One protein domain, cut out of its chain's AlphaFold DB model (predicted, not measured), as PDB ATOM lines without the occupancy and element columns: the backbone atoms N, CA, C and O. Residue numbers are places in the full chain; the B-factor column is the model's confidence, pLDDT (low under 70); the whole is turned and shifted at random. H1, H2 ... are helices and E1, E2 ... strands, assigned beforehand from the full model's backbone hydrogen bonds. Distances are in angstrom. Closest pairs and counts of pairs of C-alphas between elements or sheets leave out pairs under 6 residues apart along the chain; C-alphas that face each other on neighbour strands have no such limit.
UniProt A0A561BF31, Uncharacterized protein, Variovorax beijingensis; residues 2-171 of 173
ATOM      1  N   THR A   2     -22.210 -27.234   1.721       84.62
ATOM      2  CA  THR A   2     -22.572 -27.062   0.298       84.62
ATOM      3  C   THR A   2     -21.753 -25.989  -0.445       84.62
ATOM      4  O   THR A   2     -21.181 -26.284  -1.484       84.62
ATOM      5  N   ILE A   3     -21.590 -24.779   0.112       89.31
ATOM      6  CA  ILE A   3     -20.830 -23.685  -0.539       89.31
ATOM      7  C   ILE A   3     -19.349 -24.029  -0.769       89.31
ATOM      8  O   ILE A   3     -18.804 -23.703  -1.819       89.31
ATOM      9  N   GLU A   4     -18.706 -24.729   0.169       91.50
ATOM     10  CA  GLU A   4     -17.305 -25.158   0.009       91.50
ATOM     11  C   GLU A   4     -17.149 -26.203  -1.104       91.50
ATOM     12  O   GLU A   4     -16.174 -26.173  -1.852       91.50
ATOM     13  N   LEU A   5     -18.128 -27.103  -1.261       92.12
ATOM     14  CA  LEU A   5     -18.140 -28.066  -2.366       92.12
ATOM     15  C   LEU A   5     -18.266 -27.353  -3.718       92.12
ATOM     16  O   LEU A   5     -17.522 -27.681  -4.640       92.12
ATOM     17  N   LEU A   6     -19.155 -26.357  -3.817       91.81
ATOM     18  CA  LEU A   6     -19.341 -25.558  -5.034       91.81
ATOM     19  C   LEU A   6     -18.083 -24.770  -5.403       91.81
ATOM     20  O   LEU A   6     -17.667 -24.785  -6.559       91.81
ATOM     21  N   LYS A   7     -17.441 -24.129  -4.421       92.25
ATOM     22  CA  LYS A   7     -16.183 -23.408  -4.639       92.25
ATOM     23  C   LYS A   7     -15.097 -24.346  -5.167       92.25
ATOM     24  O   LYS A   7     -14.485 -24.063  -6.192       92.25
ATOM     25  N   ARG A   8     -14.911 -25.496  -4.514       93.75
ATOM     26  CA  ARG A   8     -13.907 -26.486  -4.917       93.75
ATOM     27  C   ARG A   8     -14.192 -27.088  -6.295       93.75
ATOM     28  O   ARG A   8     -13.249 -27.383  -7.022       93.75
ATOM     29  N   ALA A   9     -15.460 -27.247  -6.681       93.19
ATOM     30  CA  ALA A   9     -15.821 -27.718  -8.018       93.19
ATOM     31  C   ALA A   9     -15.272 -26.791  -9.119       93.19
ATOM     32  O   ALA A   9     -14.738 -27.282 -10.113       93.19
ATOM     33  N   GLY A  10     -15.321 -25.470  -8.903       88.94
ATOM     34  CA  GLY A  10     -14.737 -24.477  -9.810       88.94
ATOM     35  C   GLY A  10     -13.208 -24.534  -9.919       88.94
ATOM     36  O   GLY A  10     -12.657 -24.115 -10.931       88.94
ATOM     37  N   GLU A  11     -12.520 -25.081  -8.914       91.75
ATOM     38  CA  GLU A  11     -11.053 -25.168  -8.874       91.75
ATOM     39  C   GLU A  11     -10.509 -26.426  -9.568       91.75
ATOM     40  O   GLU A  11      -9.423 -26.387 -10.144       91.75
ATOM     41  N   VAL A  12     -11.229 -27.555  -9.499       90.88
ATOM     42  CA  VAL A  12     -10.707 -28.863  -9.949       90.88
ATOM     43  C   VAL A  12     -11.104 -29.242 -11.378       90.88
ATOM     44  O   VAL A  12     -10.349 -29.951 -12.040       90.88
ATOM     45  N   GLY A  13     -12.265 -28.783 -11.864       86.94
ATOM     46  CA  GLY A  13     -12.794 -29.141 -13.187       86.94
ATOM     47  C   GLY A  13     -13.053 -30.647 -13.397       86.94
ATOM     48  O   GLY A  13     -12.903 -31.475 -12.495       86.94
ATOM     49  N   GLY A  14     -13.473 -31.009 -14.614       92.94
ATOM     50  CA  GLY A  14     -13.625 -32.398 -15.057       92.94
ATOM     51  C   GLY A  14     -14.567 -33.265 -14.211       92.94
ATOM     52  O   GLY A  14     -15.545 -32.798 -13.628       92.94
ATOM     53  N   GLU A  15     -14.261 -34.560 -14.128       95.69
ATOM     54  CA  GLU A  15     -15.049 -35.542 -13.363       95.69
ATOM     55  C   GLU A  15     -15.049 -35.246 -11.858       95.69
ATOM     56  O   GLU A  15     -16.058 -35.442 -11.186       95.69
ATOM     57  N   ALA A  16     -13.947 -34.704 -11.333       95.75
ATOM     58  CA  ALA A  16     -13.867 -34.292  -9.935       95.75
ATOM     59  C   ALA A  16     -14.866 -33.166  -9.623       95.75
ATOM     60  O   ALA A  16     -15.507 -33.186  -8.571       95.75
ATOM     61  N   ALA A  17     -15.052 -32.216 -10.547       95.94
ATOM     62  CA  ALA A  17     -16.079 -31.189 -10.412       95.94
ATOM     63  C   ALA A  17     -17.491 -31.789 -10.453       95.94
ATOM     64  O   ALA A  17     -18.301 -31.427  -9.605       95.94
ATOM     65  N   LEU A  18     -17.772 -32.750 -11.350       95.56
ATOM     66  CA  LEU A  18     -19.069 -33.452 -11.381       95.56
ATOM     67  C   LEU A  18     -19.400 -34.091 -10.036       95.56
ATOM     68  O   LEU A  18     -20.498 -33.908  -9.518       95.56
ATOM     69  N   VAL A  19     -18.441 -34.809  -9.452       96.12
ATOM     70  CA  VAL A  19     -18.615 -35.453  -8.146       96.12
ATOM     71  C   VAL A  19     -18.929 -34.410  -7.071       96.12
ATOM     72  O   VAL A  19     -19.856 -34.595  -6.288       96.12
ATOM     73  N   LEU A  20     -18.206 -33.288  -7.030       95.81
ATOM     74  CA  LEU A  20     -18.444 -32.231  -6.040       95.81
ATOM     75  C   LEU A  20     -19.801 -31.536  -6.219       95.81
ATOM     76  O   LEU A  20     -20.481 -31.272  -5.223       95.81
ATOM     77  N   LEU A  21     -20.208 -31.277  -7.461       94.19
ATOM     78  CA  LEU A  21     -21.510 -30.697  -7.783       94.19
ATOM     79  C   LEU A  21     -22.642 -31.645  -7.384       94.19
ATOM     80  O   LEU A  21     -23.538 -31.242  -6.646       94.19
ATOM     81  N   PHE A  22     -22.545 -32.924  -7.753       93.62
ATOM     82  CA  PHE A  22     -23.520 -33.940  -7.360       93.62
ATOM     83  C   PHE A  22     -23.669 -34.015  -5.839       93.62
ATOM     84  O   PHE A  22     -24.776 -33.995  -5.311       93.62
ATOM     85  N   ARG A  23     -22.553 -34.034  -5.101       92.56
ATOM     86  CA  ARG A  23     -22.571 -34.032  -3.629       92.56
ATOM     87  C   ARG A  23     -23.256 -32.806  -3.053       92.56
ATOM     88  O   ARG A  23     -23.979 -32.914  -2.064       92.56
ATOM     89  N   SER A  24     -22.984 -31.642  -3.636       91.31
ATOM     90  CA  SER A  24     -23.617 -30.392  -3.240       91.31
ATOM     91  C   SER A  24     -25.135 -30.502  -3.381       91.31
ATOM     92  O   SER A  24     -25.854 -30.241  -2.419       91.31
ATOM     93  N   GLU A  25     -25.627 -30.972  -4.523       88.44
ATOM     94  CA  GLU A  25     -27.065 -31.104  -4.780       88.44
ATOM     95  C   GLU A  25     -27.719 -32.189  -3.924       88.44
ATOM     96  O   GLU A  25     -28.736 -31.924  -3.275       88.44
ATOM     97  N   ALA A  26     -27.074 -33.348  -3.797       87.19
ATOM     98  CA  ALA A  26     -27.533 -34.433  -2.940       87.19
ATOM     99  C   ALA A  26     -27.637 -33.990  -1.466       87.19
ATOM    100  O   ALA A  26     -28.599 -34.331  -0.782       87.19
ATOM    101  N   SER A  27     -26.718 -33.138  -0.984       83.94
ATOM    102  CA  SER A  27     -26.787 -32.565   0.375       83.94
ATOM    103  C   SER A  27     -27.988 -31.641   0.609       83.94
ATOM    104  O   SER A  27     -28.347 -31.376   1.754       83.94
ATOM    105  N   THR A  28     -28.613 -31.155  -0.467       79.81
ATOM    106  CA  THR A  28     -29.822 -30.319  -0.415       79.81
ATOM    107  C   THR A  28     -31.111 -31.117  -0.623       79.81
ATOM    108  O   THR A  28     -32.183 -30.524  -0.699       79.81
ATOM    109  N   GLY A  29     -31.018 -32.449  -0.719       70.50
ATOM    110  CA  GLY A  29     -32.156 -33.331  -0.987       70.50
ATOM    111  C   GLY A  29     -32.666 -33.257  -2.429       70.50
ATOM    112  O   GLY A  29     -33.739 -33.776  -2.721       70.50
ATOM    113  N   LYS A  30     -31.919 -32.619  -3.341       72.31
ATOM    114  CA  LYS A  30     -32.217 -32.664  -4.772       72.31
ATOM    115  C   LYS A  30     -31.697 -33.982  -5.339       72.31
ATOM    116  O   LYS A  30     -30.499 -34.248  -5.281       72.31
ATOM    117  N   MET A  31     -32.599 -34.783  -5.892       67.62
ATOM    118  CA  MET A  31     -32.284 -35.947  -6.720       67.62
ATOM    119  C   MET A  31     -33.032 -35.816  -8.045       67.62
ATOM    120  O   MET A  31     -34.145 -35.294  -8.082       67.62
ATOM    121  N   PHE A  32     -32.385 -36.246  -9.125       67.69
ATOM    122  CA  PHE A  32     -32.831 -35.993 -10.501       67.69
ATOM    123  C   PHE A  32     -33.596 -37.156 -11.129       67.69
ATOM    124  O   PHE A  32     -34.018 -37.044 -12.274       67.69
ATOM    125  N   GLU A  33     -33.728 -38.274 -10.420       83.31
ATOM    126  CA  GLU A  33     -34.119 -39.541 -11.026       83.31
ATOM    127  C   GLU A  33     -34.869 -40.430 -10.031       83.31
ATOM    128  O   GLU A  33     -34.308 -40.844  -9.016       83.31
ATOM    129  N   ASP A  34     -36.122 -40.752 -10.354       86.69
ATOM    130  CA  ASP A  34     -37.050 -41.501  -9.496       86.69
ATOM    131  C   ASP A  34     -36.607 -42.952  -9.257       86.69
ATOM    132  O   ASP A  34     -37.005 -43.585  -8.277       86.69
ATOM    133  N   ARG A  35     -35.762 -43.498 -10.140       91.19
ATOM    134  CA  ARG A  35     -35.179 -44.842  -9.987       91.19
ATOM    135  C   ARG A  35     -34.104 -44.919  -8.899       91.19
ATOM    136  O   ARG A  35     -33.675 -46.022  -8.556       91.19
ATOM    137  N   ILE A  36     -33.646 -43.784  -8.368       90.00
ATOM    138  CA  ILE A  36     -32.702 -43.717  -7.250       90.00
ATOM    139  C   ILE A  36     -33.452 -43.151  -6.038       90.00
ATOM    140  O   ILE A  36     -33.981 -42.043  -6.128       90.00
ATOM    141  N   PRO A  37     -33.491 -43.861  -4.893       88.12
ATOM    142  CA  PRO A  37     -34.106 -43.325  -3.688       88.12
ATOM    143  C   PRO A  37     -33.529 -41.941  -3.338       88.12
ATOM    144  O   PRO A  37     -32.307 -41.752  -3.425       88.12
ATOM    145  N   PRO A  38     -34.372 -40.966  -2.954       84.75
ATOM    146  CA  PRO A  38     -33.895 -39.665  -2.516       84.75
ATOM    147  C   PRO A  38     -32.909 -39.820  -1.360       84.75
ATOM    148  O   PRO A  38     -33.241 -40.450  -0.357       84.75
ATOM    149  N   LEU A  39     -31.724 -39.219  -1.486       85.81
ATOM    150  CA  LEU A  39     -30.718 -39.278  -0.431       85.81
ATOM    151  C   LEU A  39     -31.237 -38.565   0.822       85.81
ATOM    152  O   LEU A  39     -31.439 -37.348   0.824       85.81
ATOM    153  N   ASN A  40     -31.391 -39.314   1.904       87.56
ATOM    154  CA  ASN A  40     -31.623 -38.804   3.238       87.56
ATOM    155  C   ASN A  40     -30.286 -38.725   3.995       87.56
ATOM    156  O   ASN A  40     -29.827 -39.725   4.552       87.56
ATOM    157  N   PRO A  41     -29.673 -37.533   4.109       83.88
ATOM    158  CA  PRO A  41     -28.354 -37.383   4.721       83.88
ATOM    159  C   PRO A  41     -28.319 -37.721   6.221       83.88
ATOM    160  O   PRO A  41     -27.237 -37.750   6.803       83.88
ATOM    161  N   ALA A  42     -29.471 -37.939   6.868       86.50
ATOM    162  CA  ALA A  42     -29.530 -38.352   8.266       86.50
ATOM    163  C   ALA A  42     -29.284 -39.858   8.470       86.50
ATOM    164  O   ALA A  42     -28.932 -40.255   9.580       86.50
ATOM    165  N   ILE A  43     -29.507 -40.687   7.444       89.81
ATOM    166  CA  ILE A  43     -29.484 -42.158   7.567       89.81
ATOM    167  C   ILE A  43     -28.750 -42.865   6.424       89.81
ATOM    168  O   ILE A  43     -28.241 -43.963   6.637       89.81
ATOM    169  N   ASP A  44     -28.656 -42.244   5.253       92.56
ATOM    170  CA  ASP A  44     -27.931 -42.789   4.112       92.56
ATOM    171  C   ASP A  44     -26.459 -42.380   4.161       92.56
ATOM    172  O   ASP A  44     -26.093 -41.327   4.696       92.56
ATOM    173  N   THR A  45     -25.597 -43.194   3.554       94.25
ATOM    174  CA  THR A  45     -24.181 -42.858   3.387       94.25
ATOM    175  C   THR A  45     -23.873 -42.554   1.932       94.25
ATOM    176  O   THR A  45     -24.343 -43.235   1.025       94.25
ATOM    177  N   LEU A  46     -23.052 -41.528   1.706       94.38
ATOM    178  CA  LEU A  46     -22.490 -41.207   0.400       94.38
ATOM    179  C   LEU A  46     -20.962 -41.207   0.512       94.38
ATOM    180  O   LEU A  46     -20.363 -40.339   1.150       94.38
ATOM    181  N   GLU A  47     -20.346 -42.200  -0.112       95.62
ATOM    182  CA  GLU A  47     -18.902 -42.393  -0.171       95.62
ATOM    183  C   GLU A  47     -18.389 -41.958  -1.544       95.62
ATOM    184  O   GLU A  47     -19.001 -42.244  -2.571       95.62
ATOM    185  N   CYS A  48     -17.275 -41.233  -1.565       95.38
ATOM    186  CA  CYS A  48     -16.621 -40.778  -2.793       95.38
ATOM    187  C   CYS A  48     -15.323 -41.549  -2.975       95.38
ATOM    188  O   CYS A  48     -14.703 -41.920  -1.977       95.38
ATOM    189  N   ASP A  49     -14.893 -41.732  -4.222       95.06
ATOM    190  CA  ASP A  49     -13.632 -42.415  -4.524       95.06
ATOM    191  C   ASP A  49     -13.565 -43.816  -3.877       95.06
ATOM    192  O   ASP A  49     -12.535 -44.243  -3.351       95.06
ATOM    193  N   PHE A  50     -14.682 -44.550  -3.911       96.88
ATOM    194  CA  PHE A  50     -14.823 -45.840  -3.241       96.88
ATOM    195  C   PHE A  50     -13.969 -46.909  -3.929       96.88
ATOM    196  O   PHE A  50     -14.190 -47.273  -5.090       96.88
ATOM    197  N   HIS A  51     -12.977 -47.420  -3.204       96.19
ATOM    198  CA  HIS A  51     -12.032 -48.401  -3.720       96.19
ATOM    199  C   HIS A  51     -12.654 -49.797  -3.815       96.19
ATOM    200  O   HIS A  51     -13.217 -50.320  -2.855       96.19
ATOM    201  N   LEU A  52     -12.494 -50.418  -4.982       95.75
ATOM    202  CA  LEU A  52     -12.906 -51.787  -5.271       95.75
ATOM    203  C   LEU A  52     -11.677 -52.627  -5.636       95.75
ATOM    204  O   LEU A  52     -10.572 -52.109  -5.791       95.75
ATOM    205  N   LEU A  53     -11.864 -53.939  -5.788       93.31
ATOM    206  CA  LEU A  53     -10.772 -54.855  -6.130       93.31
ATOM    207  C   LEU A  53     -10.145 -54.522  -7.496       93.31
ATOM    208  O   LEU A  53      -8.929 -54.566  -7.657       93.31
ATOM    209  N   TYR A  54     -10.978 -54.152  -8.466       93.38
ATOM    210  CA  TYR A  54     -10.608 -53.831  -9.841       93.38
ATOM    211  C   TYR A  54     -11.053 -52.414 -10.199       93.38
ATOM    212  O   TYR A  54     -11.927 -52.210 -11.043       93.38
ATOM    213  N   GLY A  55     -10.461 -51.428  -9.527       93.38
ATOM    214  CA  GLY A  55     -10.657 -50.010  -9.819       93.38
ATOM    215  C   GLY A  55     -11.359 -49.256  -8.697       93.38
ATOM    216  O   GLY A  55     -11.200 -49.562  -7.516       93.38
ATOM    217  N   ARG A  56     -12.099 -48.216  -9.077       96.31
ATOM    218  CA  ARG A  56     -12.715 -47.272  -8.148       96.31
ATOM    219  C   ARG A  56     -14.059 -46.813  -8.693       96.31
ATOM    220  O   ARG A  56     -14.166 -46.551  -9.889       96.31
ATOM    221  N   ALA A  57     -15.054 -46.729  -7.820       97.75
ATOM    222  CA  ALA A  57     -16.299 -46.037  -8.114       97.75
ATOM    223  C   ALA A  57     -16.182 -44.567  -7.700       97.75
ATOM    224  O   ALA A  57     -15.613 -44.262  -6.651       97.75
ATOM    225  N   ASP A  58     -16.727 -43.662  -8.507       98.25
ATOM    226  CA  ASP A  58     -16.653 -42.227  -8.216       98.25
ATOM    227  C   ASP A  58     -17.546 -41.873  -7.019       98.25
ATOM    228  O   ASP A  58     -17.124 -41.140  -6.122       98.25
ATOM    229  N   LEU A  59     -18.747 -42.464  -6.961       97.62
ATOM    230  CA  LEU A  59     -19.677 -42.354  -5.841       97.62
ATOM    231  C   LEU A  59     -20.338 -43.706  -5.540       97.62
ATOM    232  O   LEU A  59     -20.716 -44.450  -6.449       97.62
ATOM    233  N   VAL A  60     -20.545 -43.989  -4.257       97.50
ATOM    234  CA  VAL A  60     -21.382 -45.091  -3.770       97.50
ATOM    235  C   VAL A  60     -22.343 -44.539  -2.728       97.50
ATOM    236  O   VAL A  60     -21.921 -43.912  -1.759       97.50
ATOM    237  N   ILE A  61     -23.635 -44.774  -2.935       95.62
ATOM    238  CA  ILE A  61     -24.696 -44.418  -1.996       95.62
ATOM    239  C   ILE A  61     -25.231 -45.700  -1.375       95.62
ATOM    240  O   ILE A  61     -25.689 -46.568  -2.116       95.62
ATOM    241  N   SER A  62     -25.188 -45.813  -0.050       96.19
ATOM    242  CA  SER A  62     -25.904 -46.869   0.673       96.19
ATOM    243  C   SER A  62     -27.152 -46.272   1.300       96.19
ATOM    244  O   SER A  62     -27.056 -45.369   2.133       96.19
ATOM    245  N   HIS A  63     -28.305 -46.780   0.884       94.44
ATOM    246  CA  HIS A  63     -29.611 -46.304   1.321       94.44
ATOM    247  C   HIS A  63     -30.087 -47.062   2.562       94.44
ATOM    248  O   HIS A  63     -29.705 -48.212   2.806       94.44
ATOM    249  N   ALA A  64     -30.969 -46.442   3.341       92.31
ATOM    250  CA  ALA A  64     -31.550 -47.029   4.544       92.31
ATOM    251  C   ALA A  64     -32.397 -48.287   4.276       92.31
ATOM    252  O   ALA A  64     -32.569 -49.105   5.177       92.31
ATOM    253  N   ASP A  65     -32.888 -48.468   3.046       92.38
ATOM    254  CA  ASP A  65     -33.577 -49.686   2.593       92.38
ATOM    255  C   ASP A  65     -32.615 -50.843   2.249       92.38
ATOM    256  O   ASP A  65     -33.042 -51.884   1.751       92.38
ATOM    257  N   HIS A  66     -31.318 -50.672   2.531       92.88
ATOM    258  CA  HIS A  66     -30.222 -51.592   2.220       92.88
ATOM    259  C   HIS A  66     -29.901 -51.751   0.728       92.88
ATOM    260  O   HIS A  66     -29.052 -52.578   0.376       92.88
ATOM    261  N   SER A  67     -30.516 -50.959  -0.152       96.75
ATOM    262  CA  SER A  67     -30.083 -50.858  -1.543       96.75
ATOM    263  C   SER A  67     -28.827 -49.993  -1.664       96.75
ATOM    264  O   SER A  67     -28.535 -49.133  -0.830       96.75
ATOM    265  N   ILE A  68     -28.047 -50.230  -2.717       97.62
ATOM    266  CA  ILE A  68     -26.810 -49.500  -2.993       97.62
ATOM    267  C   ILE A  68     -26.881 -48.953  -4.411       97.62
ATOM    268  O   ILE A  68     -27.230 -49.667  -5.345       97.62
ATOM    269  N   THR A  69     -26.524 -47.686  -4.592       97.56
ATOM    270  CA  THR A  69     -26.367 -47.077  -5.917       97.56
ATOM    271  C   THR A  69     -24.907 -46.737  -6.151       97.56
ATOM    272  O   THR A  69     -24.330 -45.936  -5.421       97.56
ATOM    273  N   VAL A  70     -24.305 -47.334  -7.176       98.25
ATOM    274  CA  VAL A  70     -22.970 -46.959  -7.645       98.25
ATOM    275  C   VAL A  70     -23.086 -46.009  -8.825       98.25
ATOM    276  O   VAL A  70     -23.837 -46.277  -9.763       98.25
ATOM    277  N   ILE A  71     -22.345 -44.905  -8.784       98.19
ATOM    278  CA  ILE A  71     -22.373 -43.879  -9.824       98.19
ATOM    279  C   ILE A  71     -20.959 -43.678 -10.351       98.19
ATOM    280  O   ILE A  71     -20.008 -43.487  -9.588       98.19
ATOM    281  N   ILE A  72     -20.843 -43.714 -11.673       98.56
ATOM    282  CA  ILE A  72     -19.631 -43.354 -12.401       98.56
ATOM    283  C   ILE A  72     -19.833 -41.978 -13.023       98.56
ATOM    284  O   ILE A  72     -20.859 -41.745 -13.655       98.56
ATOM    285  N   ALA A  73     -18.870 -41.080 -12.847       98.19
ATOM    286  CA  ALA A  73     -18.900 -39.724 -13.372       98.19
ATOM    287  C   ALA A  73     -18.033 -39.615 -14.633       98.19
ATOM    288  O   ALA A  73     -16.888 -40.069 -14.651       98.19
ATOM    289  N   ARG A  74     -18.552 -39.003 -15.700       98.06
ATOM    290  CA  ARG A  74     -17.817 -38.774 -16.951       98.06
ATOM    291  C   ARG A  74     -17.989 -37.344 -17.440       98.06
ATOM    292  O   ARG A  74     -19.099 -36.851 -17.580       98.06
ATOM    293  N   ASP A  75     -16.882 -36.677 -17.732       96.44
ATOM    294  CA  ASP A  75     -16.918 -35.347 -18.341       96.44
ATOM    295  C   ASP A  75     -17.070 -35.458 -19.865       96.44
ATOM    296  O   ASP A  75     -16.166 -35.945 -20.549       96.44
ATOM    297  N   GLY A  76     -18.201 -34.990 -20.404       96.31
ATOM    298  CA  GLY A  76     -18.472 -34.981 -21.840       96.31
ATOM    299  C   GLY A  76     -17.508 -34.123 -22.655       96.31
ATOM    300  O   GLY A  76     -17.360 -34.371 -23.850       96.31
ATOM    301  N   ALA A  77     -16.760 -33.199 -22.038       95.06
ATOM    302  CA  ALA A  77     -15.682 -32.482 -22.726       95.06
ATOM    303  C   ALA A  77     -14.583 -33.426 -23.260       95.06
ATOM    304  O   ALA A  77     -13.829 -33.058 -24.160       95.06
ATOM    305  N   ARG A  78     -14.512 -34.665 -22.747       96.06
ATOM    306  CA  ARG A  78     -13.609 -35.727 -23.221       96.06
ATOM    307  C   ARG A  78     -14.191 -36.569 -24.367       96.06
ATOM    308  O   ARG A  78     -13.529 -37.495 -24.830       96.06
ATOM    309  N   GLY A  79     -15.400 -36.251 -24.832       96.00
ATOM    310  CA  GLY A  79     -16.076 -36.905 -25.952       96.00
ATOM    311  C   GLY A  79     -16.994 -38.067 -25.556       96.00
ATOM    312  O   GLY A  79     -16.875 -38.662 -24.486       96.00
ATOM    313  N   HIS A  80     -17.918 -38.414 -26.456       96.25
ATOM    314  CA  HIS A  80     -18.953 -39.428 -26.211       96.25
ATOM    315  C   HIS A  80     -18.398 -40.837 -26.004       96.25
ATOM    316  O   HIS A  80     -18.983 -41.600 -25.246       96.25
ATOM    317  N   GLU A  81     -17.266 -41.190 -26.622       96.56
ATOM    318  CA  GLU A  81     -16.615 -42.490 -26.392       96.56
ATOM    319  C   GLU A  81     -16.189 -42.649 -24.928       96.56
ATOM    320  O   GLU A  81     -16.397 -43.700 -24.322       96.56
ATOM    321  N   HIS A  82     -15.652 -41.579 -24.334       97.38
ATOM    322  CA  HIS A  82     -15.267 -41.544 -22.925       97.38
ATOM    323  C   HIS A  82     -16.484 -41.674 -22.002       97.38
ATOM    324  O   HIS A  82     -16.455 -42.437 -21.033       97.38
ATOM    325  N   VAL A  83     -17.577 -40.975 -22.330       97.81
ATOM    326  CA  VAL A  83     -18.846 -41.084 -21.596       97.81
ATOM    327  C   VAL A  83     -19.412 -42.502 -21.700       97.81
ATOM    328  O   VAL A  83     -19.671 -43.134 -20.676       97.81
ATOM    329  N   ALA A  84     -19.526 -43.044 -22.913       97.31
ATOM    330  CA  ALA A  84     -20.066 -44.375 -23.170       97.31
ATOM    331  C   ALA A  84     -19.242 -45.484 -22.496       97.31
ATOM    332  O   ALA A  84     -19.808 -46.443 -21.968       97.31
ATOM    333  N   ALA A  85     -17.914 -45.338 -22.414       97.94
ATOM    334  CA  ALA A  85     -17.064 -46.258 -21.658       97.94
ATOM    335  C   ALA A  85     -17.451 -46.336 -20.164       97.94
ATOM    336  O   ALA A  85     -17.248 -47.368 -19.519       97.94
ATOM    337  N   GLY A  86     -18.062 -45.280 -19.614       98.25
ATOM    338  CA  GLY A  86     -18.610 -45.253 -18.257       98.25
ATOM    339  C   GLY A  86     -19.670 -46.328 -17.982       98.25
ATOM    340  O   GLY A  86     -19.726 -46.829 -16.863       98.25
ATOM    341  N   ILE A  87     -20.430 -46.770 -18.992       98.62
ATOM    342  CA  ILE A  87     -21.448 -47.837 -18.873       98.62
ATOM    343  C   ILE A  87     -20.807 -49.159 -18.423       98.62
ATOM    344  O   ILE A  87     -21.295 -49.843 -17.511       98.62
ATOM    345  N   GLY A  88     -19.681 -49.514 -19.049       98.25
ATOM    346  CA  GLY A  88     -18.918 -50.716 -18.715       98.25
ATOM    347  C   GLY A  88     -18.304 -50.626 -17.320       98.25
ATOM    348  O   GLY A  88     -18.387 -51.582 -16.548       98.25
ATOM    349  N   VAL A  89     -17.764 -49.457 -16.962       98.25
ATOM    350  CA  VAL A  89     -17.187 -49.222 -15.629       98.25
ATOM    351  C   VAL A  89     -18.258 -49.321 -14.541       98.25
ATOM    352  O   VAL A  89     -18.052 -50.037 -13.564       98.25
ATOM    353  N   ALA A  90     -19.429 -48.708 -14.733       98.56
ATOM    354  CA  ALA A  90     -20.533 -48.783 -13.775       98.56
ATOM    355  C   ALA A  90     -20.993 -50.230 -13.560       98.56
ATOM    356  O   ALA A  90     -21.226 -50.658 -12.430       98.56
ATOM    357  N   SER A  91     -21.047 -51.016 -14.638       98.50
ATOM    358  CA  SER A  91     -21.394 -52.437 -14.579       98.50
ATOM    359  C   SER A  91     -20.345 -53.270 -13.834       98.50
ATOM    360  O   SER A  91     -20.708 -54.103 -13.003       98.50
ATOM    361  N   LEU A  92     -19.051 -53.028 -14.074       98.38
ATOM    362  CA  LEU A  92     -17.963 -53.706 -13.365       98.38
ATOM    363  C   LEU A  92     -17.958 -53.362 -11.869       98.38
ATOM    364  O   LEU A  92     -17.765 -54.243 -11.029       98.38
ATOM    365  N   CYS A  93     -18.175 -52.096 -11.516       98.44
ATOM    366  CA  CYS A  93     -18.250 -51.677 -10.121       98.44
ATOM    367  C   CYS A  93     -19.463 -52.289  -9.410       98.44
ATOM    368  O   CYS A  93     -19.320 -52.817  -8.308       98.44
ATOM    369  N   ALA A  94     -20.630 -52.301 -10.059       98.25
ATOM    370  CA  ALA A  94     -21.835 -52.917  -9.514       98.25
ATOM    371  C   ALA A  94     -21.667 -54.422  -9.270       98.25
ATOM    372  O   ALA A  94     -22.052 -54.918  -8.214       98.25
ATOM    373  N   ALA A  95     -21.033 -55.143 -10.201       98.00
ATOM    374  CA  ALA A  95     -20.748 -56.567 -10.037       98.00
ATOM    375  C   ALA A  95     -19.844 -56.838  -8.821       98.00
ATOM    376  O   ALA A  95     -20.095 -57.764  -8.053       98.00
ATOM    377  N   GLN A  96     -18.821 -56.008  -8.605       97.81
ATOM    378  CA  GLN A  96     -17.944 -56.129  -7.437       97.81
ATOM    379  C   GLN A  96     -18.682 -55.830  -6.127       97.81
ATOM    380  O   GLN A  96     -18.519 -56.567  -5.155       97.81
ATOM    381  N   LEU A  97     -19.534 -54.802  -6.105       97.44
ATOM    382  CA  LEU A  97     -20.362 -54.491  -4.938       97.44
ATOM    383  C   LEU A  97     -21.343 -55.619  -4.619       97.44
ATOM    384  O   LEU A  97     -21.464 -55.984  -3.454       97.44
ATOM    385  N   ALA A  98     -21.968 -56.229  -5.627       96.94
ATOM    386  CA  ALA A  98     -22.849 -57.379  -5.436       96.94
ATOM    387  C   ALA A  98     -22.112 -58.573  -4.801       96.94
ATOM    388  O   ALA A  98     -22.657 -59.238  -3.925       96.94
ATOM    389  N   LEU A  99     -20.846 -58.815  -5.165       96.12
ATOM    390  CA  LEU A  99     -20.023 -59.848  -4.520       96.12
ATOM    391  C   LEU A  99     -19.697 -59.509  -3.055       96.12
ATOM    392  O   LEU A  99     -19.646 -60.399  -2.209       96.12
ATOM    393  N   MET A 100     -19.481 -58.228  -2.743       94.69
ATOM    394  CA  MET A 100     -19.180 -57.750  -1.387       94.69
ATOM    395  C   MET A 100     -20.428 -57.611  -0.497       94.69
ATOM    396  O   MET A 100     -20.307 -57.563   0.731       94.69
ATOM    397  N   ARG A 101     -21.611 -57.471  -1.105       93.56
ATOM    398  CA  ARG A 101     -22.908 -57.190  -0.472       93.56
ATOM    399  C   ARG A 101     -24.011 -58.024  -1.148       93.56
ATOM    400  O   ARG A 101     -24.892 -57.466  -1.793       93.56
ATOM    401  N   PRO A 102     -23.997 -59.359  -0.988       90.19
ATOM    402  CA  PRO A 102     -24.830 -60.271  -1.780       90.19
ATOM    403  C   PRO A 102     -26.342 -60.138  -1.554       90.19
ATOM    404  O   PRO A 102     -27.121 -60.642  -2.354       90.19
ATOM    405  N   THR A 103     -26.767 -59.487  -0.471       92.88
ATOM    406  CA  THR A 103     -28.184 -59.260  -0.155       92.88
ATOM    407  C   THR A 103     -28.687 -57.884  -0.578       92.88
ATOM    408  O   THR A 103     -29.880 -57.628  -0.459       92.88
ATOM    409  N   ALA A 104     -27.799 -56.984  -1.010       95.25
ATOM    410  CA  ALA A 104     -28.174 -55.630  -1.394       95.25
ATOM    411  C   ALA A 104     -28.655 -55.599  -2.849       95.25
ATOM    412  O   ALA A 104     -28.030 -56.181  -3.738       95.25
ATOM    413  N   GLU A 105     -29.737 -54.868  -3.107       96.75
ATOM    414  CA  GLU A 105     -30.093 -54.478  -4.468       96.75
ATOM    415  C   GLU A 105     -29.078 -53.436  -4.955       96.75
ATOM    416  O   GLU A 105     -28.959 -52.362  -4.363       96.75
ATOM    417  N   ILE A 106     -28.332 -53.749  -6.018       98.06
ATOM    418  CA  ILE A 106     -27.314 -52.850  -6.568       98.06
ATOM    419  C   ILE A 106     -27.847 -52.163  -7.825       98.06
ATOM    420  O   ILE A 106     -28.049 -52.801  -8.859       98.06
ATOM    421  N   ARG A 107     -28.000 -50.842  -7.757       98.00
ATOM    422  CA  ARG A 107     -28.271 -49.972  -8.905       98.00
ATOM    423  C   ARG A 107     -26.964 -49.403  -9.426       98.00
ATOM    424  O   ARG A 107     -26.061 -49.072  -8.659       98.00
ATOM    425  N   LYS A 108     -26.870 -49.275 -10.742       98.06
ATOM    426  CA  LYS A 108     -25.716 -48.694 -11.427       98.06
ATOM    427  C   LYS A 108     -26.174 -47.490 -12.222       98.06
ATOM    428  O   LYS A 108     -27.167 -47.577 -12.936       98.06
ATOM    429  N   ALA A 109     -25.456 -46.387 -12.091       98.25
ATOM    430  CA  ALA A 109     -25.776 -45.139 -12.753       98.25
ATOM    431  C   ALA A 109     -24.544 -44.546 -13.437       98.25
ATOM    432  O   ALA A 109     -23.404 -44.736 -12.994       98.25
ATOM    433  N   LEU A 110     -24.792 -43.810 -14.515       98.44
ATOM    434  CA  LEU A 110     -23.793 -43.014 -15.211       98.44
ATOM    435  C   LEU A 110     -24.195 -41.547 -15.102       98.44
ATOM    436  O   LEU A 110     -25.212 -41.150 -15.656       98.44
ATOM    437  N   LEU A 111     -23.386 -40.760 -14.404       97.62
ATOM    438  CA  LEU A 111     -23.478 -39.308 -14.343       97.62
ATOM    439  C   LEU A 111     -22.552 -38.706 -15.391       97.62
ATOM    440  O   LEU A 111     -21.359 -39.012 -15.405       97.62
ATOM    441  N   TRP A 112     -23.060 -37.821 -16.243       97.69
ATOM    442  CA  TRP A 112     -22.189 -37.095 -17.162       97.69
ATOM    443  C   TRP A 112     -22.669 -35.687 -17.458       97.69
ATOM    444  O   TRP A 112     -23.861 -35.443 -17.597       97.69
ATOM    445  N   ALA A 113     -21.711 -34.773 -17.617       96.62
ATOM    446  CA  ALA A 113     -21.967 -33.503 -18.282       96.62
ATOM    447  C   ALA A 113     -22.037 -33.734 -19.794       96.62
ATOM    448  O   ALA A 113     -21.143 -34.368 -20.353       96.62
ATOM    449  N   SER A 114     -23.056 -33.182 -20.451       96.00
ATOM    450  CA  SER A 114     -23.227 -33.221 -21.908       96.00
ATOM    451  C   SER A 114     -21.980 -32.731 -22.655       96.00
ATOM    452  O   SER A 114     -21.344 -31.745 -22.265       96.00
ATOM    453  N   ALA A 115     -21.673 -33.385 -23.779       92.75
ATOM    454  CA  ALA A 115     -20.630 -32.954 -24.713       92.75
ATOM    455  C   ALA A 115     -21.114 -31.865 -25.700       92.75
ATOM    456  O   ALA A 115     -20.415 -31.527 -26.656       92.75
ATOM    457  N   GLY A 116     -22.324 -31.330 -25.498       92.44
ATOM    458  CA  GLY A 116     -22.923 -30.281 -26.324       92.44
ATOM    459  C   GLY A 116     -23.558 -30.782 -27.624       92.44
ATOM    460  O   GLY A 116     -23.841 -29.973 -28.505       92.44
ATOM    461  N   GLN A 117     -23.785 -32.092 -27.767       94.62
ATOM    462  CA  GLN A 117     -24.412 -32.690 -28.951       94.62
ATOM    463  C   GLN A 117     -25.633 -33.523 -28.538       94.62
ATOM    464  O   GLN A 117     -25.509 -34.733 -28.350       94.62
ATOM    465  N   PRO A 118     -26.831 -32.911 -28.464       94.19
ATOM    466  CA  PRO A 118     -28.018 -33.552 -27.894       94.19
ATOM    467  C   PRO A 118     -28.386 -34.900 -28.524       94.19
ATOM    468  O   PRO A 118     -28.835 -35.807 -27.834       94.19
ATOM    469  N   LEU A 119     -28.172 -35.057 -29.838       96.19
ATOM    470  CA  LEU A 119     -28.436 -36.324 -30.526       96.19
ATOM    471  C   LEU A 119     -27.514 -37.450 -30.046       96.19
ATOM    472  O   LEU A 119     -27.965 -38.581 -29.905       96.19
ATOM    473  N   LEU A 120     -26.237 -37.153 -29.806       95.50
ATOM    474  CA  LEU A 120     -25.277 -38.146 -29.334       95.50
ATOM    475  C   LEU A 120     -25.424 -38.400 -27.830       95.50
ATOM    476  O   LEU A 120     -25.296 -39.546 -27.409       95.50
ATOM    477  N   ASP A 121     -25.776 -37.381 -27.042       96.19
ATOM    478  CA  ASP A 121     -26.164 -37.563 -25.638       96.19
ATOM    479  C   ASP A 121     -27.379 -38.505 -25.523       96.19
ATOM    480  O   ASP A 121     -27.348 -39.455 -24.743       96.19
ATOM    481  N   GLY A 122     -28.389 -38.347 -26.387       97.31
ATOM    482  CA  GLY A 122     -29.541 -39.254 -26.442       97.31
ATOM    483  C   GLY A 122     -29.185 -40.695 -26.845       97.31
ATOM    484  O   GLY A 122     -29.815 -41.648 -26.389       97.31
ATOM    485  N   VAL A 123     -28.142 -40.894 -27.662       97.81
ATOM    486  CA  VAL A 123     -27.620 -42.243 -27.959       97.81
ATOM    487  C   VAL A 123     -26.961 -42.859 -26.723       97.81
ATOM    488  O   VAL A 123     -27.141 -44.053 -26.475       97.81
ATOM    489  N   VAL A 124     -26.229 -42.068 -25.932       97.94
ATOM    490  CA  VAL A 124     -25.661 -42.522 -24.654       97.94
ATOM    491  C   VAL A 124     -26.773 -42.893 -23.672       97.94
ATOM    492  O   VAL A 124     -26.695 -43.957 -23.061       97.94
ATOM    493  N   GLU A 125     -27.830 -42.084 -23.559       97.75
ATOM    494  CA  GLU A 125     -29.010 -42.399 -22.739       97.75
ATOM    495  C   GLU A 125     -29.639 -43.734 -23.147       97.75
ATOM    496  O   GLU A 125     -29.808 -44.622 -22.312       97.75
ATOM    497  N   ALA A 126     -29.905 -43.930 -24.441       98.25
ATOM    498  CA  ALA A 126     -30.465 -45.182 -24.945       98.25
ATOM    499  C   ALA A 126     -29.550 -46.391 -24.670       98.25
ATOM    500  O   ALA A 126     -30.031 -47.478 -24.342       98.25
ATOM    501  N   ALA A 127     -28.229 -46.213 -24.776       98.38
ATOM    502  CA  ALA A 127     -27.255 -47.252 -24.455       98.38
ATOM    503  C   ALA A 127     -27.225 -47.581 -22.951       98.38
ATOM    504  O   ALA A 127     -27.113 -48.754 -22.588       98.38
ATOM    505  N   CYS A 128     -27.355 -46.572 -22.084       98.44
ATOM    506  CA  CYS A 128     -27.506 -46.752 -20.642       98.44
ATOM    507  C   CYS A 128     -28.734 -47.614 -20.327       98.44
ATOM    508  O   CYS A 128     -28.588 -48.656 -19.684       98.44
ATOM    509  N   GLU A 129     -29.904 -47.256 -20.862       97.94
ATOM    510  CA  GLU A 129     -31.147 -48.014 -20.659       97.94
ATOM    511  C   GLU A 129     -31.014 -49.469 -21.136       97.94
ATOM    512  O   GLU A 129     -31.318 -50.407 -20.395       97.94
ATOM    513  N   ALA A 130     -30.462 -49.687 -22.335       98.38
ATOM    514  CA  ALA A 130     -30.230 -51.030 -22.874       98.38
ATOM    515  C   ALA A 130     -29.269 -51.872 -22.010       98.38
ATOM    516  O   ALA A 130     -29.377 -53.098 -21.968       98.38
ATOM    517  N   ALA A 131     -28.337 -51.227 -21.306       98.19
ATOM    518  CA  ALA A 131     -27.389 -51.868 -20.401       98.19
ATOM    519  C   ALA A 131     -27.891 -51.969 -18.947       98.19
ATOM    520  O   ALA A 131     -27.131 -52.419 -18.080       98.19
ATOM    521  N   ASN A 132     -29.137 -51.563 -18.663       98.00
ATOM    522  CA  ASN A 132     -29.693 -51.423 -17.313       98.00
ATOM    523  C   ASN A 132     -28.835 -50.513 -16.408       98.00
ATOM    524  O   ASN A 132     -28.595 -50.816 -15.238       98.00
ATOM    525  N   VAL A 133     -28.276 -49.448 -16.984       98.56
ATOM    526  CA  VAL A 133     -27.578 -48.368 -16.282       98.56
ATOM    527  C   VAL A 133     -28.497 -47.160 -16.256       98.56
ATOM    528  O   VAL A 133     -29.001 -46.757 -17.293       98.56
ATOM    529  N   ILE A 134     -28.699 -46.577 -15.080       98.31
ATOM    530  CA  ILE A 134     -29.536 -45.394 -14.900       98.31
ATOM    531  C   ILE A 134     -28.788 -44.173 -15.470       98.31
ATOM    532  O   ILE A 134     -27.720 -43.830 -14.946       98.31
ATOM    533  N   PRO A 135     -29.291 -43.524 -16.535       97.38
ATOM    534  CA  PRO A 135     -28.701 -42.296 -17.033       97.38
ATOM    535  C   PRO A 135     -28.963 -41.129 -16.075       97.38
ATOM    536  O   PRO A 135     -30.099 -40.848 -15.712       97.38
ATOM    537  N   LEU A 136     -27.903 -40.418 -15.700       96.12
ATOM    538  CA  LEU A 136     -27.949 -39.143 -14.990       96.12
ATOM    539  C   LEU A 136     -27.309 -38.083 -15.897       96.12
ATOM    540  O   LEU A 136     -26.181 -37.635 -15.681       96.12
ATOM    541  N   SER A 137     -28.022 -37.736 -16.967       94.38
ATOM    542  CA  SER A 137     -27.581 -36.770 -17.973       94.38
ATOM    543  C   SER A 137     -27.676 -35.347 -17.434       94.38
ATOM    544  O   SER A 137     -28.752 -34.881 -17.048       94.38
ATOM    545  N   TRP A 138     -26.565 -34.627 -17.433       94.56
ATOM    546  CA  TRP A 138     -26.510 -33.227 -17.038       94.56
ATOM    547  C   TRP A 138     -26.220 -32.336 -18.244       94.56
ATOM    548  O   TRP A 138     -25.630 -32.763 -19.239       94.56
ATOM    549  N   SER A 139     -26.594 -31.057 -18.151       93.25
ATOM    550  CA  SER A 139     -26.118 -30.051 -19.106       93.25
ATOM    551  C   SER A 139     -24.581 -29.962 -19.100       93.25
ATOM    552  O   SER A 139     -23.893 -30.584 -18.288       93.25
ATOM    553  N   THR A 140     -24.014 -29.208 -20.041       93.44
ATOM    554  CA  THR A 140     -22.554 -29.068 -20.155       93.44
ATOM    555  C   THR A 140     -21.930 -28.597 -18.839       93.44
ATOM    556  O   THR A 140     -22.514 -27.759 -18.148       93.44
ATOM    557  N   MET A 141     -20.705 -29.037 -18.546       94.25
ATOM    558  CA  MET A 141     -19.976 -28.653 -17.330       94.25
ATOM    559  C   MET A 141     -19.927 -27.129 -17.121       94.25
ATOM    560  O   MET A 141     -20.096 -26.646 -16.006       94.25
ATOM    561  N   ALA A 142     -19.764 -26.360 -18.203       92.88
ATOM    562  CA  ALA A 142     -19.718 -24.900 -18.152       92.88
ATOM    563  C   ALA A 142     -20.980 -24.269 -17.534       92.88
ATOM    564  O   ALA A 142     -20.872 -23.292 -16.797       92.88
ATOM    565  N   VAL A 143     -22.163 -24.835 -17.797       93.00
ATOM    566  CA  VAL A 143     -23.432 -24.351 -17.226       93.00
ATOM    567  C   VAL A 143     -23.442 -24.571 -15.716       93.00
ATOM    568  O   VAL A 143     -23.689 -23.634 -14.960       93.00
ATOM    569  N   HIS A 144     -23.088 -25.777 -15.272       92.00
ATOM    570  CA  HIS A 144     -23.072 -26.117 -13.848       92.00
ATOM    571  C   HIS A 144     -22.037 -25.331 -13.053       92.00
ATOM    572  O   HIS A 144     -22.325 -24.878 -11.948       92.00
ATOM    573  N   LEU A 145     -20.844 -25.117 -13.611       92.69
ATOM    574  CA  LEU A 145     -19.816 -24.305 -12.961       92.69
ATOM    575  C   LEU A 145     -20.227 -22.831 -12.868       92.69
ATOM    576  O   LEU A 145     -20.015 -22.213 -11.826       92.69
ATOM    577  N   ALA A 146     -20.867 -22.281 -13.904       93.00
ATOM    578  CA  ALA A 146     -21.391 -20.917 -13.856       93.00
ATOM    579  C   ALA A 146     -22.489 -20.763 -12.789       93.00
ATOM    580  O   ALA A 146     -22.548 -19.751 -12.090       93.00
ATOM    581  N   ASP A 147     -23.358 -21.761 -12.629       90.88
ATOM    582  CA  ASP A 147     -24.407 -21.733 -11.608       90.88
ATOM    583  C   ASP A 147     -23.853 -21.956 -10.191       90.88
ATOM    584  O   ASP A 147     -24.319 -21.325  -9.234       90.88
ATOM    585  N   ALA A 148     -22.797 -22.763 -10.053       91.06
ATOM    586  CA  ALA A 148     -22.038 -22.891  -8.814       91.06
ATOM    587  C   ALA A 148     -21.384 -21.558  -8.417       91.06
ATOM    588  O   ALA A 148     -21.537 -21.117  -7.277       91.06
ATOM    589  N   GLU A 149     -20.730 -20.873  -9.358       92.56
ATOM    590  CA  GLU A 149     -20.106 -19.565  -9.135       92.56
ATOM    591  C   GLU A 149     -21.133 -18.511  -8.701       92.56
ATOM    592  O   GLU A 149     -20.940 -17.827  -7.693       92.56
ATOM    593  N   LYS A 150     -22.274 -18.417  -9.400       91.69
ATOM    594  CA  LYS A 150     -23.377 -17.522  -9.005       91.69
ATOM    595  C   LYS A 150     -23.853 -17.811  -7.583       91.69
ATOM    596  O   LYS A 150     -24.052 -16.875  -6.810       91.69
ATOM    597  N   SER A 151     -24.015 -19.087  -7.235       90.12
ATOM    598  CA  SER A 151     -24.471 -19.510  -5.907       90.12
ATOM    599  C   SER A 151     -23.475 -19.123  -4.808       90.12
ATOM    600  O   SER A 151     -23.876 -18.623  -3.755       90.12
ATOM    601  N   VAL A 152     -22.172 -19.288  -5.061       91.00
ATOM    602  CA  VAL A 152     -21.103 -18.842  -4.150       91.00
ATOM    603  C   VAL A 152     -21.141 -17.320  -3.985       91.00
ATOM    604  O   VAL A 152     -21.158 -16.828  -2.857       91.00
ATOM    605  N   ASN A 153     -21.228 -16.571  -5.085       90.31
ATOM    606  CA  ASN A 153     -21.249 -15.109  -5.056       90.31
ATOM    607  C   ASN A 153     -22.464 -14.557  -4.298       90.31
ATOM    608  O   ASN A 153     -22.306 -13.664  -3.467       90.31
ATOM    609  N   GLN A 154     -23.655 -15.124  -4.513       89.44
ATOM    610  CA  GLN A 154     -24.870 -14.746  -3.781       89.44
ATOM    611  C   GLN A 154     -24.751 -15.004  -2.274       89.44
ATOM    612  O   GLN A 154     -25.192 -14.185  -1.464       89.44
ATOM    613  N   PHE A 155     -24.137 -16.125  -1.884       88.12
ATOM    614  CA  PHE A 155     -23.890 -16.427  -0.476       88.12
ATOM    615  C   PHE A 155     -22.935 -15.408   0.155       88.12
ATOM    616  O   PHE A 155     -23.227 -14.882   1.230       88.12
ATOM    617  N   LEU A 156     -21.829 -15.084  -0.521       87.69
ATOM    618  CA  LEU A 156     -20.844 -14.117  -0.032       87.69
ATOM    619  C   LEU A 156     -21.429 -12.702   0.075       87.69
ATOM    620  O   LEU A 156     -21.255 -12.048   1.103       87.69
ATOM    621  N   SER A 157     -22.184 -12.244  -0.930       86.06
ATOM    622  CA  SER A 157     -22.835 -10.929  -0.892       86.06
ATOM    623  C   SER A 157     -23.918 -10.847   0.187       86.06
ATOM    624  O   SER A 157     -24.039  -9.836   0.876       86.06
ATOM    625  N   GLY A 158     -24.695 -11.920   0.376       79.00
ATOM    626  CA  GLY A 158     -25.708 -11.995   1.430       79.00
ATOM    627  C   GLY A 158     -25.107 -12.053   2.839       79.00
ATOM    628  O   GLY A 158     -25.672 -11.485   3.773       79.00
ATOM    629  N   ALA A 159     -23.953 -12.704   2.999       71.44
ATOM    630  CA  ALA A 159     -23.216 -12.739   4.259       71.44
ATOM    631  C   ALA A 159     -22.642 -11.361   4.626       71.44
ATOM    632  O   ALA A 159     -22.783 -10.942   5.774       71.44
ATOM    633  N   ALA A 160     -22.072 -10.639   3.654       67.19
ATOM    634  CA  ALA A 160     -21.584  -9.274   3.847       67.19
ATOM    635  C   ALA A 160     -22.715  -8.327   4.285       67.19
ATOM    636  O   ALA A 160     -22.606  -7.670   5.315       67.19
ATOM    637  N   HIS A 161     -23.864  -8.371   3.599       60.28
ATOM    638  CA  HIS A 161     -25.016  -7.538   3.951       60.28
ATOM    639  C   HIS A 161     -25.549  -7.802   5.374       60.28
ATOM    640  O   HIS A 161     -25.949  -6.877   6.075       60.28
ATOM    641  N   ARG A 162     -25.529  -9.058   5.846       61.25
ATOM    642  CA  ARG A 162     -25.923  -9.394   7.229       61.25
ATOM    643  C   ARG A 162     -24.912  -8.920   8.274       61.25
ATOM    644  O   ARG A 162     -25.322  -8.605   9.390       61.25
ATOM    645  N   ALA A 163     -23.623  -8.897   7.942       61.62
ATOM    646  CA  ALA A 163     -22.584  -8.393   8.835       61.62
ATOM    647  C   ALA A 163     -22.711  -6.874   9.036       61.62
ATOM    648  O   ALA A 163     -22.650  -6.417  10.177       61.62
ATOM    649  N   ASP A 164     -22.995  -6.129   7.966       58.12
ATOM    650  CA  ASP A 164     -23.177  -4.673   8.013       58.12
ATOM    651  C   ASP A 164     -24.408  -4.277   8.851       58.12
ATOM    652  O   ASP A 164     -24.309  -3.458   9.763       58.12
ATOM    653  N   VAL A 165     -25.549  -4.955   8.663       61.78
ATOM    654  CA  VAL A 165     -26.771  -4.713   9.462       61.78
ATOM    655  C   VAL A 165     -26.568  -5.038  10.952       61.78
ATOM    656  O   VAL A 165     -27.158  -4.398  11.824       61.78
ATOM    657  N   HIS A 166     -25.731  -6.029  11.279       54.09
ATOM    658  CA  HIS A 166     -25.451  -6.392  12.673       54.09
ATOM    659  C   HIS A 166     -24.485  -5.416  13.368       54.09
ATOM    660  O   HIS A 166     -24.539  -5.280  14.594       54.09
ATOM    661  N   LEU A 167     -23.617  -4.738  12.610       56.12
ATOM    662  CA  LEU A 167     -22.759  -3.663  13.114       56.12
ATOM    663  C   LEU A 167     -23.571  -2.389  13.391       56.12
ATOM    664  O   LEU A 167     -23.411  -1.803  14.461       56.12
ATOM    665  N   ASP A 168     -24.518  -2.040  12.517       55.50
ATOM    666  CA  ASP A 168     -25.404  -0.883  12.718       55.50
ATOM    667  C   ASP A 168     -26.359  -1.069  13.914       55.50
ATOM    668  O   ASP A 168     -26.589  -0.141  14.690       55.50
ATOM    669  N   ALA A 169     -26.855  -2.289  14.149       54.09
ATOM    670  CA  ALA A 169     -27.739  -2.588  15.282       54.09
ATOM    671  C   ALA A 169     -27.044  -2.539  16.661       54.09
ATOM    672  O   ALA A 169     -27.719  -2.432  17.685       54.09
ATOM    673  N   LYS A 170     -25.707  -2.615  16.709       54.44
ATOM    674  CA  LYS A 170     -24.905  -2.459  17.939       54.44
ATOM    675  C   LYS A 170     -24.408  -1.025  18.158       54.44
ATOM    676  O   LYS A 170     -23.792  -0.762  19.186       54.44
ATOM    677  N   GLY A 171     -24.673  -0.118  17.216       51.47
ATOM    678  CA  GLY A 171     -24.247   1.283  17.251       51.47
ATOM    679  C   GLY A 171     -25.267   2.271  17.823       51.47
ATOM    680  O   GLY A 171     -24.998   3.468  17.820       51.47
TER     681      GLY A 171
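What this domain is: This is residues 2 to 171 of the 173 residues of an uncharacterized protein of Variovorax beijingensis (UniProt A0A561BF31). A strongly twisted sheet of five strands is sandwiched between helices, H3 and H4 over one face and H2 over the other, and the long last helix, H5, reaches out of this body as an arm. H1 folds back beside H2 as a helical hairpin and also packs on H5; residues 157 to 171 stick out and make much of the length. The printed part has 170 residues, mixed in class, in the order H1 H2 E1 E2 E3 H3 E4 H4 E5 H5; the sheet is mixed, in the order E1, E2, E3, E4, E5. It is only just compact, close to loose, with a radius of gyration of the C-alphas of 18.2 A, and spans 65 by 37 by 27 A.

Where its parts are: H1, residues 2 to 12, begins at C-alpha 2 (-22.572, -27.062, 0.298), and H2 spans residues 14 to 26. E1, residues 45 to 52, bends by 82 degrees at residue 49; E2, residues 55 to 62, bends by 72 degrees at residue 58. E3 is residues 68 to 75, 23.1 A long, and H3 is residues 80 to 100, 30.9 A. E4 is residues 106 to 113, 23.2 A, H4 residues 118 to 130, and E5 residues 134 to 138. H5, residues 141 to 168, is 41.3 A long and ends at C-alpha 168 (-25.404, -0.883, 12.718).

How they stand to each other: E1, E2 and E3 form a meander, each strand the antiparallel neighbour of the one before; N 47 and O 60 are 2.9 A apart, N 61 and O 69 2.8 A. E3 and E4 are parallel, with N 109 and O 70 at 2.8 A, as are E4 and E5, with N 136 and O 110 at 2.8 A. E3, H3, E4 and E4, H4, E5 are strand-helix-strand units, two parallel neighbour strands with a helix between, each with a right-handed crossover. H3 touches H4 at a shallow tilt of 24 degrees, the closest C-alphas being those of Ala 84 and Val 124, 6.1 A apart. H1 touches H5 at a steep tilt of 47 degrees, the closest C-alphas being those of Leu 6 and Ala 148, 5.4 A apart. H5 only grazes the sheet, with residues 141 to 144. Every O i to N i+4 pair is within hydrogen-bond range in H2, H4 and H5; in H1 6 of 7 are, in H3 14 of 17.

The domain as a whole: The C-alphas of Ala 130 and Gly 171, the two farthest apart, are 66.2 A apart. The printed part has no cut. The link from H2 to E1, 18 residues, is long; the others are tight. The mean pLDDT of the printed part is 90.9, with residues 31 to 32 and 160 to 171 under 70.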